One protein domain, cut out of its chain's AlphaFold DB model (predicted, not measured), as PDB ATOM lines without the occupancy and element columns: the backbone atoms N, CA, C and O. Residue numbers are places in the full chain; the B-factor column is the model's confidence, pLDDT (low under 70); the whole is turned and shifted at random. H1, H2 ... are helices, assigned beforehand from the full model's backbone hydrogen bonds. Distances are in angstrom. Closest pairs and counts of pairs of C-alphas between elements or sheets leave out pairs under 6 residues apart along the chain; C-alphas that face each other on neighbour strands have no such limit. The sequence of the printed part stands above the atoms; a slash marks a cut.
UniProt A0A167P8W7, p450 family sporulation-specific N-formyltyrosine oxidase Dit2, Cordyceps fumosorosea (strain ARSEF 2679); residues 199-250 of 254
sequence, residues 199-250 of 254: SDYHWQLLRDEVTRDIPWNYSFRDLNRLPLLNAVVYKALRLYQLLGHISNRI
ATOM      1  N   SER A 199      23.100 -37.375   7.177       81.00
ATOM      2  CA  SER A 199      22.829 -36.302   8.130       81.00
ATOM      3  C   SER A 199      22.881 -34.968   7.387       81.00
ATOM      4  O   SER A 199      23.597 -34.855   6.389       81.00
ATOM      5  N   ASP A 200      22.152 -33.959   7.860       80.50
ATOM      6  CA  ASP A 200      22.119 -32.636   7.216       80.50
ATOM      7  C   ASP A 200      23.531 -32.096   6.936       80.50
ATOM      8  O   ASP A 200      23.792 -31.481   5.905       80.50
ATOM      9  N   TYR A 201      24.479 -32.451   7.807       85.75
ATOM     10  CA  TYR A 201      25.908 -32.232   7.616       85.75
ATOM     11  C   TYR A 201      26.459 -32.806   6.295       85.75
ATOM     12  O   TYR A 201      27.109 -32.092   5.536       85.75
ATOM     13  N   HIS A 202      26.198 -34.076   5.982       86.06
ATOM     14  CA  HIS A 202      26.674 -34.703   4.747       86.06
ATOM     15  C   HIS A 202      26.022 -34.109   3.493       86.06
ATOM     16  O   HIS A 202      26.688 -33.966   2.468       86.06
ATOM     17  N   TRP A 203      24.742 -33.735   3.579       82.50
ATOM     18  CA  TRP A 203      24.061 -33.025   2.497       82.50
ATOM     19  C   TRP A 203      24.676 -31.653   2.244       82.50
ATOM     20  O   TRP A 203      24.890 -31.286   1.090       82.50
ATOM     21  N   GLN A 204      25.007 -30.922   3.309       86.25
ATOM     22  CA  GLN A 204      25.674 -29.633   3.192       86.25
ATOM     23  C   GLN A 204      27.069 -29.781   2.572       86.25
ATOM     24  O   GLN A 204      27.406 -29.017   1.674       86.25
ATOM     25  N   LEU A 205      27.847 -30.798   2.962       89.62
ATOM     26  CA  LEU A 205      29.144 -31.080   2.335       89.62
ATOM     27  C   LEU A 205      29.015 -31.391   0.839       89.62
ATOM     28  O   LEU A 205      29.790 -30.877   0.037       89.62
ATOM     29  N   LEU A 206      28.032 -32.211   0.452       86.81
ATOM     30  CA  LEU A 206      27.797 -32.542  -0.954       86.81
ATOM     31  C   LEU A 206      27.390 -31.301  -1.747       86.81
ATOM     32  O   LEU A 206      27.880 -31.074  -2.851       86.81
ATOM     33  N   ARG A 207      26.503 -30.482  -1.177       86.00
ATOM     34  CA  ARG A 207      26.089 -29.211  -1.765       86.00
ATOM     35  C   ARG A 207      27.287 -28.289  -1.965       86.00
ATOM     36  O   ARG A 207      27.418 -27.703  -3.038       86.00
ATOM     37  N   ASP A 208      28.135 -28.155  -0.954       90.06
ATOM     38  CA  ASP A 208      29.313 -27.297  -1.001       90.06
ATOM     39  C   ASP A 208      30.294 -27.765  -2.085       90.06
ATOM     40  O   ASP A 208      30.707 -26.943  -2.896       90.06
ATOM     41  N   GLU A 209      30.594 -29.066  -2.167       91.38
ATOM     42  CA  GLU A 209      31.450 -29.642  -3.220       91.38
ATOM     43  C   GLU A 209      30.875 -29.360  -4.621       91.38
ATOM     44  O   GLU A 209      31.543 -28.813  -5.495       91.38
ATOM     45  N   VAL A 210      29.589 -29.651  -4.828       86.25
ATOM     46  CA  VAL A 210      28.924 -29.475  -6.128       86.25
ATOM     47  C   VAL A 210      28.832 -28.003  -6.537       86.25
ATOM     48  O   VAL A 210      28.975 -27.679  -7.712       86.25
ATOM     49  N   THR A 211      28.557 -27.093  -5.603       85.81
ATOM     50  CA  THR A 211      28.348 -25.672  -5.935       85.81
ATOM     51  C   THR A 211      29.638 -24.875  -6.035       85.81
ATOM     52  O   THR A 211      29.671 -23.894  -6.777       85.81
ATOM     53  N   ARG A 212      30.683 -25.270  -5.302       88.00
ATOM     54  CA  ARG A 212      31.974 -24.579  -5.290       88.00
ATOM     55  C   ARG A 212      32.872 -25.031  -6.433       88.00
ATOM     56  O   ARG A 212      33.501 -24.188  -7.066       88.00
ATOM     57  N   ASP A 213      32.894 -26.334  -6.711       81.31
ATOM     58  CA  ASP A 213      33.941 -26.930  -7.547       81.31
ATOM     59  C   ASP A 213      33.478 -27.232  -8.981       81.31
ATOM     60  O   ASP A 213      34.309 -27.475  -9.859       81.31
ATOM     61  N   ILE A 214      32.168 -27.183  -9.262       82.69
ATOM     62  CA  ILE A 214      31.628 -27.432 -10.605       82.69
ATOM     63  C   ILE A 214      31.433 -26.109 -11.356       82.69
ATOM     64  O   ILE A 214      30.513 -25.348 -11.044       82.69
ATOM     65  N   PRO A 215      32.225 -25.830 -12.406       83.50
ATOM     66  CA  PRO A 215      31.993 -24.658 -13.236       83.50
ATOM     67  C   PRO A 215      30.700 -24.816 -14.045       83.50
ATOM     68  O   PRO A 215      30.294 -25.922 -14.406       83.50
ATOM     69  N   TRP A 216      30.070 -23.701 -14.424       78.19
ATOM     70  CA  TRP A 216      28.830 -23.728 -15.211       78.19
ATOM     71  C   TRP A 216      28.948 -24.556 -16.496       78.19
ATOM     72  O   TRP A 216      27.986 -25.202 -16.897       78.19
ATOM     73  N   ASN A 217      30.122 -24.593 -17.125       82.31
ATOM     74  CA  ASN A 217      30.427 -25.354 -18.337       82.31
ATOM     75  C   ASN A 217      31.160 -26.689 -18.074       82.31
ATOM     76  O   ASN A 217      31.880 -27.161 -18.956       82.31
ATOM     77  N   TYR A 218      30.959 -27.303 -16.903       83.25
ATOM     78  CA  TYR A 218      31.646 -28.523 -16.459       83.25
ATOM     79  C   TYR A 218      31.714 -29.631 -17.507       83.25
ATOM     80  O   TYR A 218      30.730 -29.964 -18.163       83.25
ATOM     81  N   SER A 219      32.877 -30.247 -17.644       85.88
ATOM     82  CA  SER A 219      33.112 -31.458 -18.422       85.88
ATOM     83  C   SER A 219      32.864 -32.718 -17.581       85.88
ATOM     84  O   SER A 219      32.783 -32.670 -16.355       85.88
ATOM     85  N   PHE A 220      32.827 -33.892 -18.218       82.19
ATOM     86  CA  PHE A 220      32.830 -35.169 -17.486       82.19
ATOM     87  C   PHE A 220      34.065 -35.342 -16.590       82.19
ATOM     88  O   PHE A 220      34.001 -36.022 -15.570       82.19
ATOM     89  N   ARG A 221      35.193 -34.720 -16.954       87.31
ATOM     90  CA  ARG A 221      36.414 -34.768 -16.148       87.31
ATOM     91  C   ARG A 221      36.241 -34.028 -14.826       87.31
ATOM     92  O   ARG A 221      36.808 -34.465 -13.832       87.31
ATOM     93  N   ASP A 222      35.458 -32.956 -14.829       86.62
ATOM     94  CA  ASP A 222      35.171 -32.173 -13.629       86.62
ATOM     95  C   ASP A 222      34.267 -32.965 -12.684       86.62
ATOM     96  O   ASP A 222      34.570 -33.049 -11.502       86.62
ATOM     97  N   LEU A 223      33.261 -33.681 -13.205       85.94
ATOM     98  CA  LEU A 223      32.434 -34.586 -12.389       85.94
ATOM     99  C   LEU A 223      33.250 -35.714 -11.739       85.94
ATOM    100  O   LEU A 223      33.070 -36.024 -10.565       85.94
ATOM    101  N   ASN A 224      34.201 -36.296 -12.474       86.31
ATOM    102  CA  ASN A 224      35.072 -37.346 -11.940       86.31
ATOM    103  C   ASN A 224      36.003 -36.850 -10.818       86.31
ATOM    104  O   ASN A 224      36.581 -37.669 -10.108       86.31
ATOM    105  N   ARG A 225      36.164 -35.531 -10.651       91.75
ATOM    106  CA  ARG A 225      36.992 -34.920  -9.603       91.75
ATOM    107  C   ARG A 225      36.232 -34.616  -8.314       91.75
ATOM    108  O   ARG A 225      36.858 -34.109  -7.396       91.75
ATOM    109  N   LEU A 226      34.939 -34.934  -8.238       90.69
ATOM    110  CA  LEU A 226      34.084 -34.683  -7.073       90.69
ATOM    111  C   LEU A 226      34.001 -35.953  -6.210       90.69
ATOM    112  O   LEU A 226      33.180 -36.838  -6.490       90.69
ATOM    113  N   PRO A 227      34.903 -36.142  -5.230       92.50
ATOM    114  CA  PRO A 227      34.979 -37.384  -4.473       92.50
ATOM    115  C   PRO A 227      33.700 -37.685  -3.688       92.50
ATOM    116  O   PRO A 227      33.303 -38.852  -3.637       92.50
ATOM    117  N   LEU A 228      33.037 -36.682  -3.102       88.00
ATOM    118  CA  LEU A 228      31.834 -36.902  -2.304       88.00
ATOM    119  C   LEU A 228      30.634 -37.244  -3.192       88.00
ATOM    120  O   LEU A 228      29.929 -38.211  -2.894       88.00
ATOM    121  N   LEU A 229      30.449 -36.552  -4.320       87.19
ATOM    122  CA  LEU A 229      29.446 -36.914  -5.324       87.19
ATOM    123  C   LEU A 229      29.632 -38.365  -5.785       87.19
ATOM    124  O   LEU A 229      28.689 -39.155  -5.756       87.19
ATOM    125  N   ASN A 230      30.859 -38.744  -6.151       87.00
ATOM    126  CA  ASN A 230      31.163 -40.105  -6.584       87.00
ATOM    127  C   ASN A 230      30.890 -41.127  -5.473       87.00
ATOM    128  O   ASN A 230      30.277 -42.165  -5.730       87.00
ATOM    129  N   ALA A 231      31.277 -40.833  -4.229       87.88
ATOM    130  CA  ALA A 231      31.001 -41.697  -3.084       87.88
ATOM    131  C   ALA A 231      29.494 -41.909  -2.868       87.88
ATOM    132  O   ALA A 231      29.071 -43.041  -2.619       87.88
ATOM    133  N   VAL A 232      28.680 -40.858  -3.018       84.75
ATOM    134  CA  VAL A 232      27.213 -40.940  -2.939       84.75
ATOM    135  C   VAL A 232      26.656 -41.822  -4.050       84.75
ATOM    136  O   VAL A 232      25.890 -42.741  -3.754       84.75
ATOM    137  N   VAL A 233      27.081 -41.618  -5.303       82.62
ATOM    138  CA  VAL A 233      26.658 -42.461  -6.438       82.62
ATOM    139  C   VAL A 233      27.013 -43.926  -6.182       82.62
ATOM    140  O   VAL A 233      26.154 -44.802  -6.288       82.62
ATOM    141  N   TYR A 234      28.253 -44.220  -5.789       84.88
ATOM    142  CA  TYR A 234      28.680 -45.594  -5.518       84.88
ATOM    143  C   TYR A 234      27.932 -46.220  -4.346       84.88
ATOM    144  O   TYR A 234      27.552 -47.391  -4.409       84.88
ATOM    145  N   LYS A 235      27.690 -45.459  -3.275       84.12
ATOM    146  CA  LYS A 235      26.910 -45.934  -2.131       84.12
ATOM    147  C   LYS A 235      25.470 -46.231  -2.543       84.12
ATOM    148  O   LYS A 235      24.965 -47.288  -2.166       84.12
ATOM    149  N   ALA A 236      24.848 -45.366  -3.344       80.62
ATOM    150  CA  ALA A 236      23.511 -45.583  -3.884       80.62
ATOM    151  C   ALA A 236      23.460 -46.857  -4.740       80.62
ATOM    152  O   ALA A 236      22.633 -47.727  -4.484       80.62
ATOM    153  N   LEU A 237      24.398 -47.041  -5.672       79.88
ATOM    154  CA  LEU A 237      24.478 -48.251  -6.501       79.88
ATOM    155  C   LEU A 237      24.733 -49.523  -5.681       79.88
ATOM    156  O   LEU A 237      24.216 -50.591  -6.009       79.88
ATOM    157  N   ARG A 238      25.514 -49.424  -4.596       82.56
ATOM    158  CA  ARG A 238      25.763 -50.543  -3.679       82.56
ATOM    159  C   ARG A 238      24.514 -50.929  -2.890       82.56
ATOM    160  O   ARG A 238      24.287 -52.119  -2.693       82.56
ATOM    161  N   LEU A 239      23.759 -49.952  -2.391       78.00
ATOM    162  CA  LEU A 239      22.539 -50.192  -1.611       78.00
ATOM    163  C   LEU A 239      21.391 -50.666  -2.501       78.00
ATOM    164  O   LEU A 239      20.645 -51.572  -2.138       78.00
ATOM    165  N   TYR A 240      21.293 -50.092  -3.692       76.31
ATOM    166  CA  TYR A 240      20.268 -50.396  -4.673       76.31
ATOM    167  C   TYR A 240      20.858 -51.177  -5.829       76.31
ATOM    168  O   TYR A 240      20.789 -50.746  -6.980       76.31
ATOM    169  N   GLN A 241      21.413 -52.354  -5.527       77.00
ATOM    170  CA  GLN A 241      21.805 -53.281  -6.581       77.00
ATOM    171  C   GLN A 241      20.593 -53.533  -7.481       77.00
ATOM    172  O   GLN A 241      19.575 -54.109  -7.074       77.00
ATOM    173  N   LEU A 242      20.687 -53.040  -8.712       64.75
ATOM    174  CA  LEU A 242      19.658 -53.265  -9.718       64.75
ATOM    175  C   LEU A 242      19.648 -54.702 -10.202       64.75
ATOM    176  O   LEU A 242      18.598 -55.255 -10.507       64.75
ATOM    177  N   LEU A 243      20.830 -55.303 -10.250       69.50
ATOM    178  CA  LEU A 243      21.029 -56.685 -10.627       69.50
ATOM    179  C   LEU A 243      21.322 -57.457  -9.343       69.50
ATOM    180  O   LEU A 243      22.476 -57.678  -8.992       69.50
ATOM    181  N   GLY A 244      20.259 -57.810  -8.612       60.34
ATOM    182  CA  GLY A 244      20.371 -58.514  -7.327       60.34
ATOM    183  C   GLY A 244      21.008 -59.903  -7.438       60.34
ATOM    184  O   GLY A 244      21.498 -60.440  -6.450       60.34
ATOM    185  N   HIS A 245      21.041 -60.475  -8.641       67.69
ATOM    186  CA  HIS A 245      21.763 -61.705  -8.918       67.69
ATOM    187  C   HIS A 245      22.327 -61.667 -10.340       67.69
ATOM    188  O   HIS A 245      21.584 -61.712 -11.320       67.69
ATOM    189  N   ILE A 246      23.650 -61.579 -10.454       67.31
ATOM    190  CA  ILE A 246      24.356 -61.893 -11.696       67.31
ATOM    191  C   ILE A 246      24.844 -63.329 -11.526       67.31
ATOM    192  O   ILE A 246      25.883 -63.565 -10.908       67.31
ATOM    193  N   SER A 247      24.059 -64.294 -12.013       66.19
ATOM    194  CA  SER A 247      24.485 -65.695 -12.034       66.19
ATOM    195  C   SER A 247      25.590 -65.824 -13.082       66.19
ATOM    196  O   SER A 247      25.329 -65.830 -14.285       66.19
ATOM    197  N   ASN A 248      26.844 -65.793 -12.635       63.16
ATOM    198  CA  ASN A 248      27.995 -65.883 -13.522       63.16
ATOM    199  C   ASN A 248      28.145 -67.314 -14.043       63.16
ATOM    200  O   ASN A 248      28.148 -68.243 -13.247       63.16
ATOM    201  N   ARG A 249      28.323 -67.414 -15.369       56.72
ATOM    202  CA  ARG A 249      28.901 -68.518 -16.159       56.72
ATOM    203  C   ARG A 249      28.619 -69.932 -15.636       56.72
ATOM    204  O   ARG A 249      29.238 -70.388 -14.683       56.72
ATOM    205  N   ILE A 250      27.783 -70.660 -16.372       67.06
ATOM    206  CA  ILE A 250      27.757 -72.123 -16.307       67.06
ATOM    207  C   ILE A 250      29.169 -72.599 -16.666       67.06
ATOM    208  O   ILE A 250      29.655 -72.299 -17.757       67.06
TER     209      ILE A 250
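This is residues 199 to 250 of the 254 residues of the protein "p450 family sporulation-specific N-formyltyrosine oxidase Dit2" of Cordyceps fumosorosea (strain ARSEF 2679) (UniProt A0A167P8W7). Helix H1 stands at one end; after it the chain makes a small loop through the short H2 and comes back beside the middle of H1, where H3 begins and slants away. The far part of H3 and the tail after it, residues 233 to 250, stick out as a long arm. The printed part has 52 residues with three named helices, H1, H2 and H3 in that order, and no named strand; the class is all helix. The whole is only just extended, close to loose, with a radius of gyration of the C-alphas of 15.1 A, and flat, spanning 49 by 29 by 13 A.

H1 is residues 200 to 213, 19.8 A from first to last C-alpha, beginning at C-alpha 200 (22.119, -32.636, 7.216). H2 is residues 220 to 223. H3 is residues 227 to 239, 18.1 A long, from C-alpha 227 (34.979, -37.384, -4.473) to C-alpha 239 (22.539, -50.192, -1.611).

H1 touches H3 with residues 205 to 210 alone, and H3 touches H1 with residues 228 to 229 alone. Their closest C-alphas, those of Leu 206 and Leu 228, are 6.1 A apart. They run opposite ways at a steep tilt of 51 degrees. H1 and H2 are only just apart, with closest C-alphas 8.1 A from each other. H2 and H3 are also only just apart, at 8.0 A. In H1 and H3 every O i to N i+4 pair is within hydrogen-bond range; H2, with four residues, is too short for such a pair, and its one O i to N i+3 pair is within range.

The two C-alphas farthest apart are those of Arg 212 and Ile 250, at 49.0 A. The printed part has no cut. The link from H1 to H2 is short, and that from H2 to H3 is tight. Residues 216 to 221 stand free, as do residues 233 to 250, of which 233 to 239 belong to H3. The mean pLDDT of the printed part is 81.3, and residues 242 to 250 are under 70.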